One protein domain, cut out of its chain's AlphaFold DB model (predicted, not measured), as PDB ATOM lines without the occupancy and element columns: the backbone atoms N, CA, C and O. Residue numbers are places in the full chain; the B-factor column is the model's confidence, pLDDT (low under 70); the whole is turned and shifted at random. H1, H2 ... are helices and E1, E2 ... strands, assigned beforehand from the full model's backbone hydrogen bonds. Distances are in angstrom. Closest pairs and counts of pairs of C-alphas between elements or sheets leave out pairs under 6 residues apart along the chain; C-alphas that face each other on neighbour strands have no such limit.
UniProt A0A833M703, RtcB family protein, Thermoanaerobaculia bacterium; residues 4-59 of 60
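Overview. This is residues 4 to 59 of the 60 residues of the protein "RtcB family protein" of Thermoanaerobaculia bacterium (UniProt A0A833M703). The model is a long open loop with a small head at one end, where the strands E1 and E2 lie side by side with the short helices H1 and H2 near them. H3 lies toward the other end, and residues 43 to 55 return to E2. The 56 printed residues run H1, E1, H2, H3, E2, a mixed class; the sheet, E1 next to E2, is parallel. The whole is loose, radius of gyration of the C-alphas 14.2 A, a rod spanning 40 by 20 by 18 A.

Arrangement. E1, residues 13 to 16, and E2, residues 56 to 59, are parallel at 4 degrees; N 57 and O 13 are 2.8 A apart, within hydrogen-bond range. E1, H2, H3 and E2 form a strand-helix-strand unit, parallel strands with helices between, whose crossover is left-handed. The closest C-alphas of H1, residues 4 to 9, and E1 are those of Arg 4 and Val 14, 6.9 A. H1 and H2, residues 19 to 23, are close but not clearly touching, Arg 4 to Ile 22, C-alphas 7.4 A. H3, residues 33 to 42, is apart from H1, H2 and E1. In H1, H2 and H3 every O i to N i+4 pair is within hydrogen-bond range.

Along the chain. H3 measures 14.2 A, E1 10.3 A, E2 10.1 A, H1 8.5 A and H2 6.5 A. C-alpha 4 is at (304.213, 159.267, 209.149) and C-alpha 59 at (299.937, 169.278, 202.664).

Size, cuts and confidence. The C-alphas farthest apart, Ser 18 and Gly 44, are 40.4 A apart. The printed part has no cut. The link H3 to E2 is long, and residues 28 to 33 stand free. Residues 23 to 31 have pLDDT under 70.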
ATOM      1  N   ARG A   4     302.986 158.470 209.204       77.12
ATOM      2  CA  ARG A   4     304.213 159.267 209.149       77.12
ATOM      3  C   ARG A   4     305.451 158.385 209.298       77.12
ATOM      4  O   ARG A   4     306.431 158.621 208.595       77.12
ATOM      5  N   GLY A   5     305.408 157.396 210.186       82.12
ATOM      6  CA  GLY A   5     306.457 156.392 210.359       82.12
ATOM      7  C   GLY A   5     306.646 155.521 209.119       82.12
ATOM      8  O   GLY A   5     307.777 155.317 208.686       82.12
ATOM      9  N   GLU A   6     305.557 155.083 208.490       83.56
ATOM     10  CA  GLU A   6     305.585 154.299 207.247       83.56
ATOM     11  C   GLU A   6     306.187 155.101 206.079       83.56
ATOM     12  O   GLU A   6     307.081 154.618 205.380       83.56
ATOM     13  N   LEU A   7     305.779 156.364 205.912       82.81
ATOM     14  CA  LEU A   7     306.341 157.261 204.897       82.81
ATOM     15  C   LEU A   7     307.812 157.598 205.180       82.81
ATOM     16  O   LEU A   7     308.626 157.609 204.256       82.81
ATOM     17  N   ALA A   8     308.188 157.794 206.446       84.44
ATOM     18  CA  ALA A   8     309.583 157.988 206.836       84.44
ATOM     19  C   ALA A   8     310.440 156.742 206.555       84.44
ATOM     20  O   ALA A   8     311.547 156.877 206.036       84.44
ATOM     21  N   ALA A   9     309.923 155.537 206.818       87.44
ATOM     22  CA  ALA A   9     310.589 154.276 206.487       87.44
ATOM     23  C   ALA A   9     310.759 154.095 204.967       87.44
ATOM     24  O   ALA A   9     311.776 153.575 204.511       87.44
ATOM     25  N   ALA A  10     309.811 154.598 204.171       85.31
ATOM     26  CA  ALA A  10     309.918 154.673 202.714       85.31
ATOM     27  C   ALA A  10     310.849 155.803 202.212       85.31
ATOM     28  O   ALA A  10     311.054 155.948 201.002       85.31
ATOM     29  N   GLY A  11     311.437 156.602 203.110       87.81
ATOM     30  CA  GLY A  11     312.326 157.718 202.779       87.81
ATOM     31  C   GLY A  11     311.600 158.941 202.213       87.81
ATOM     32  O   GLY A  11     312.192 159.689 201.438       87.81
ATOM     33  N   VAL A  12     310.324 159.126 202.559       88.44
ATOM     34  CA  VAL A  12     309.483 160.242 202.113       88.44
ATOM     35  C   VAL A  12     309.300 161.241 203.255       88.44
ATOM     36  O   VAL A  12     308.785 160.915 204.325       88.44
ATOM     37  N   LEU A  13     309.708 162.490 203.033       87.69
ATOM     38  CA  LEU A  13     309.575 163.563 204.019       87.69
ATOM     39  C   LEU A  13     308.160 164.143 204.007       87.69
ATOM     40  O   LEU A  13     307.732 164.688 202.998       87.69
ATOM     41  N   VAL A  14     307.455 164.106 205.139       85.81
ATOM     42  CA  VAL A  14     306.088 164.643 205.230       85.81
ATOM     43  C   VAL A  14     306.033 165.910 206.082       85.81
ATOM     44  O   VAL A  14     306.618 165.984 207.174       85.81
ATOM     45  N   ARG A  15     305.313 166.916 205.584       86.00
ATOM     46  CA  ARG A  15     304.875 168.107 206.323       86.00
ATOM     47  C   ARG A  15     303.381 168.298 206.088       86.00
ATOM     48  O   ARG A  15     302.956 168.355 204.942       86.00
ATOM     49  N   ALA A  16     302.609 168.388 207.164       82.00
ATOM     50  CA  ALA A  16     301.169 168.600 207.103       82.00
ATOM     51  C   ALA A  16     300.734 169.652 208.130       82.00
ATOM     52  O   ALA A  16     301.359 169.744 209.190       82.00
ATOM     53  N   ALA A  17     299.671 170.407 207.835       79.56
ATOM     54  CA  ALA A  17     299.091 171.371 208.776       79.56
ATOM     55  C   ALA A  17     298.491 170.701 210.023       79.56
ATOM     56  O   ALA A  17     298.545 171.259 211.117       79.56
ATOM     57  N   SER A  18     297.961 169.483 209.882       76.50
ATOM     58  CA  SER A  18     297.429 168.702 210.997       76.50
ATOM     59  C   SER A  18     297.721 167.207 210.834       76.50
ATOM     60  O   SER A  18     298.048 166.736 209.745       76.50
ATOM     61  N   ARG A  19     297.593 166.443 211.928       70.25
ATOM     62  CA  ARG A  19     297.655 164.971 211.880       70.25
ATOM     63  C   ARG A  19     296.505 164.371 211.067       70.25
ATOM     64  O   ARG A  19     296.751 163.439 210.316       70.25
ATOM     65  N   ALA A  20     295.306 164.950 211.151       70.31
ATOM     66  CA  ALA A  20     294.141 164.491 210.393       70.31
ATOM     67  C   ALA A  20     294.387 164.544 208.874       70.31
ATOM     68  O   ALA A  20     294.072 163.597 208.167       70.31
ATOM     69  N   THR A  21     295.068 165.589 208.395       71.75
ATOM     70  CA  THR A  21     295.459 165.742 206.983       71.75
ATOM     71  C   THR A  21     296.411 164.637 206.497       71.75
ATOM     72  O   THR A  21     296.468 164.349 205.308       71.75
ATOM     73  N   ILE A  22     297.192 164.022 207.394       71.62
ATOM     74  CA  ILE A  22     298.062 162.882 207.057       71.62
ATOM     75  C   ILE A  22     297.243 161.590 207.006       71.62
ATOM     76  O   ILE A  22     297.463 160.759 206.127       71.62
ATOM     77  N   ASP A  23     296.306 161.429 207.939       67.50
ATOM     78  CA  ASP A  23     295.484 160.225 208.058       67.50
ATOM     79  C   ASP A  23     294.451 160.104 206.918       67.50
ATOM     80  O   ASP A  23     294.079 158.995 206.547       67.50
ATOM     81  N   GLU A  24     294.033 161.212 206.295       64.38
ATOM     82  CA  GLU A  24     293.198 161.194 205.079       64.38
ATOM     83  C   GLU A  24     293.937 160.660 203.834       64.38
ATOM     84  O   GLU A  24     293.307 160.165 202.901       64.38
ATOM     85  N   GLU A  25     295.272 160.708 203.814       60.34
ATOM     86  CA  GLU A  25     296.109 160.369 202.648       60.34
ATOM     87  C   GLU A  25     296.692 158.948 202.722       60.34
ATOM     88  O   GLU A  25     297.704 158.641 202.085       60.34
ATOM     89  N   MET A  26     296.082 158.066 203.517       59.50
ATOM     90  CA  MET A  26     296.520 156.677 203.635       59.50
ATOM     91  C   MET A  26     296.653 156.033 202.239       59.50
ATOM     92  O   MET A  26     295.673 156.003 201.493       59.50
ATOM     93  N   PRO A  27     297.818 155.458 201.874       59.34
ATOM     94  CA  PRO A  27     298.009 154.769 200.593       59.34
ATOM     95  C   PRO A  27     296.981 153.655 200.353       59.34
ATOM     96  O   PRO A  27     296.629 153.376 199.215       59.34
ATOM     97  N   GLU A  28     296.468 153.060 201.434       54.19
ATOM     98  CA  GLU A  28     295.421 152.032 201.442       54.19
ATOM     99  C   GLU A  28     294.024 152.572 201.078       54.19
ATOM    100  O   GLU A  28     293.153 151.796 200.686       54.19
ATOM    101  N   ALA A  29     293.793 153.889 201.187       50.22
ATOM    102  CA  ALA A  29     292.558 154.528 200.724       50.22
ATOM    103  C   ALA A  29     292.463 154.539 199.189       50.22
ATOM    104  O   ALA A  29     291.382 154.722 198.625       50.22
ATOM    105  N   TYR A  30     293.587 154.301 198.510       55.97
ATOM    106  CA  TYR A  30     293.673 154.230 197.065       55.97
ATOM    107  C   TYR A  30     293.983 152.802 196.613       55.97
ATOM    108  O   TYR A  30     294.755 152.063 197.218       55.97
ATOM    109  N   LYS A  31     293.354 152.400 195.507       62.97
ATOM    110  CA  LYS A  31     293.706 151.165 194.794       62.97
ATOM    111  C   LYS A  31     295.191 151.201 194.421       62.97
ATOM    112  O   LYS A  31     295.752 152.286 194.273       62.97
ATOM    113  N   ASP A  32     295.795 150.036 194.179       78.88
ATOM    114  CA  ASP A  32     297.124 149.980 193.565       78.88
ATOM    115  C   ASP A  32     297.107 150.747 192.231       78.88
ATOM    116  O   ASP A  32     296.558 150.296 191.220       78.88
ATOM    117  N   VAL A  33     297.684 151.950 192.255       83.69
ATOM    118  CA  VAL A  33     297.744 152.861 191.112       83.69
ATOM    119  C   VAL A  33     298.520 152.232 189.959       83.69
ATOM    120  O   VAL A  33     298.210 152.531 188.806       83.69
ATOM    121  N   ALA A  34     299.475 151.334 190.230       87.50
ATOM    122  CA  ALA A  34     300.189 150.635 189.169       87.50
ATOM    123  C   ALA A  34     299.223 149.780 188.338       87.50
ATOM    124  O   ALA A  34     299.210 149.909 187.117       87.50
ATOM    125  N   GLY A  35     298.332 149.027 188.990       91.69
ATOM    126  CA  GLY A  35     297.319 148.220 188.305       91.69
ATOM    127  C   GLY A  35     296.341 149.055 187.470       91.69
ATOM    128  O   GLY A  35     295.975 148.663 186.365       91.69
ATOM    129  N   VAL A  36     295.951 150.242 187.947       91.62
ATOM    130  CA  VAL A  36     295.107 151.167 187.164       91.62
ATOM    131  C   VAL A  36     295.840 151.641 185.906       91.62
ATOM    132  O   VAL A  36     295.275 151.614 184.813       91.62
ATOM    133  N   VAL A  37     297.103 152.048 186.050       94.31
ATOM    134  CA  VAL A  37     297.935 152.494 184.924       94.31
ATOM    135  C   VAL A  37     298.189 151.349 183.937       94.31
ATOM    136  O   VAL A  37     298.183 151.582 182.730       94.31
ATOM    137  N   ASP A  38     298.357 150.115 184.418       95.00
ATOM    138  CA  ASP A  38     298.518 148.922 183.580       95.00
ATOM    139  C   ASP A  38     297.290 148.651 182.707       95.00
ATOM    140  O   ASP A  38     297.440 148.384 181.515       95.00
ATOM    141  N   VAL A  39     296.081 148.780 183.264       95.62
ATOM    142  CA  VAL A  39     294.827 148.613 182.512       95.62
ATOM    143  C   VAL A  39     294.673 149.689 181.436       95.62
ATOM    144  O   VAL A  39     294.316 149.376 180.303       95.62
ATOM    145  N   VAL A  40     294.961 150.951 181.767       96.88
ATOM    146  CA  VAL A  40     294.861 152.092 180.834       96.88
ATOM    147  C   VAL A  40     295.834 151.946 179.660       96.88
ATOM    148  O   VAL A  40     295.456 152.182 178.511       96.88
ATOM    149  N   ASP A  41     297.067 151.524 179.947       97.12
ATOM    150  CA  ASP A  41     298.111 151.265 178.952       97.12
ATOM    151  C   ASP A  41     297.768 150.058 178.067       97.12
ATOM    152  O   ASP A  41     297.808 150.157 176.841       97.12
ATOM    153  N   GLY A  42     297.314 148.952 178.669       97.31
ATOM    154  CA  GLY A  42     296.872 147.758 177.941       97.31
ATOM    155  C   GLY A  42     295.628 147.982 177.071       97.31
ATOM    156  O   GLY A  42     295.490 147.351 176.026       97.31
ATOM    157  N   ALA A  43     294.750 148.910 177.458       97.75
ATOM    158  CA  ALA A  43     293.596 149.328 176.662       97.75
ATOM    159  C   ALA A  43     293.951 150.317 175.531       97.75
ATOM    160  O   ALA A  43     293.082 150.662 174.732       97.75
ATOM    161  N   GLY A  44     295.200 150.794 175.451       97.00
ATOM    162  CA  GLY A  44     295.664 151.713 174.405       97.00
ATOM    163  C   GLY A  44     295.129 153.146 174.521       97.00
ATOM    164  O   GLY A  44     295.283 153.932 173.588       97.00
ATOM    165  N   ILE A  45     294.514 153.500 175.652       96.81
ATOM    166  CA  ILE A  45     293.914 154.825 175.908       96.81
ATOM    167  C   ILE A  45     294.823 155.747 176.735       96.81
ATOM    168  O   ILE A  45     294.484 156.893 177.014       96.81
ATOM    169  N   GLY A  46     296.005 155.262 177.098       96.19
ATOM    170  CA  GLY A  46     297.112 156.038 177.635       96.19
ATOM    171  C   GLY A  46     298.406 155.279 177.380       96.19
ATOM    172  O   GLY A  46     298.377 154.073 177.177       96.19
ATOM    173  N   ARG A  47     299.543 155.972 177.350       96.38
ATOM    174  CA  ARG A  47     300.855 155.332 177.199       96.38
ATOM    175  C   ARG A  47     301.659 155.567 178.464       96.38
ATOM    176  O   ARG A  47     301.811 156.716 178.879       96.38
ATOM    177  N   LYS A  48     302.230 154.515 179.045       96.00
ATOM    178  CA  LYS A  48     303.237 154.672 180.102       96.00
ATOM    179  C   LYS A  48     304.473 155.380 179.560       96.00
ATOM    180  O   LYS A  48     305.044 154.978 178.550       96.00
ATOM    181  N   VAL A  49     304.906 156.420 180.266       97.06
ATOM    182  CA  VAL A  49     306.098 157.201 179.899       97.06
ATOM    183  C   VAL A  49     307.153 157.123 180.991       97.06
ATOM    184  O   VAL A  49     308.299 156.774 180.727       97.06
ATOM    185  N   ALA A  50     306.769 157.418 182.230       95.75
ATOM    186  CA  ALA A  50     307.666 157.390 183.373       95.75
ATOM    187  C   ALA A  50     306.896 157.046 184.649       95.75
ATOM    188  O   ALA A  50     305.697 157.306 184.755       95.75
ATOM    189  N   ARG A  51     307.611 156.503 185.637       94.00
ATOM    190  CA  ARG A  51     307.115 156.319 187.002       94.00
ATOM    191  C   ARG A  51     307.951 157.167 187.946       94.00
ATOM    192  O   ARG A  51     309.171 157.035 187.977       94.00
ATOM    193  N   LEU A  52     307.287 158.008 188.726       92.56
ATOM    194  CA  LEU A  52     307.930 158.857 189.722       92.56
ATOM    195  C   LEU A  52     307.803 158.233 191.110       92.56
ATOM    196  O   LEU A  52     306.837 157.531 191.405       92.56
ATOM    197  N   ARG A  53     308.786 158.514 191.964       87.94
ATOM    198  CA  ARG A  53     308.756 158.182 193.388       87.94
ATOM    199  C   ARG A  53     308.850 159.489 194.179       87.94
ATOM    200  O   ARG A  53     309.764 160.270 193.909       87.94
ATOM    201  N   PRO A  54     307.943 159.745 195.135       87.56
ATOM    202  CA  PRO A  54     307.999 160.964 195.926       87.56
ATOM    203  C   PRO A  54     309.229 160.969 196.840       87.56
ATOM    204  O   PRO A  54     309.627 159.935 197.377       87.56
ATOM    205  N   LEU A  55     309.807 162.156 197.025       90.31
ATOM    206  CA  LEU A  55     310.854 162.424 198.020       90.31
ATOM    207  C   LEU A  55     310.300 163.211 199.212       90.31
ATOM    208  O   LEU A  55     310.729 163.018 200.348       90.31
ATOM    209  N   ALA A  56     309.325 164.084 198.959       89.12
ATOM    210  CA  ALA A  56     308.645 164.858 199.981       89.12
ATOM    211  C   ALA A  56     307.170 165.083 199.622       89.12
ATOM    212  O   ALA A  56     306.822 165.179 198.445       89.12
ATOM    213  N   VAL A  57     306.326 165.193 200.647       85.25
ATOM    214  CA  VAL A  57     304.898 165.509 200.566       85.25
ATOM    215  C   VAL A  57     304.615 166.662 201.526       85.25
ATOM    216  O   VAL A  57     304.888 166.566 202.725       85.25
ATOM    217  N   VAL A  58     304.079 167.759 200.994       88.00
ATOM    218  CA  VAL A  58     303.662 168.931 201.771       88.00
ATOM    219  C   VAL A  58     302.163 169.117 201.572       88.00
ATOM    220  O   VAL A  58     301.716 169.248 200.435       88.00
ATOM    221  N   LYS A  59     301.395 169.098 202.663       80.00
ATOM    222  CA  LYS A  59     299.937 169.278 202.664       80.00
ATOM    223  C   LYS A  59     299.538 170.360 203.669       80.00
ATOM    224  O   LYS A  59     300.157 170.488 204.724       80.00
TER     225      LYS A  59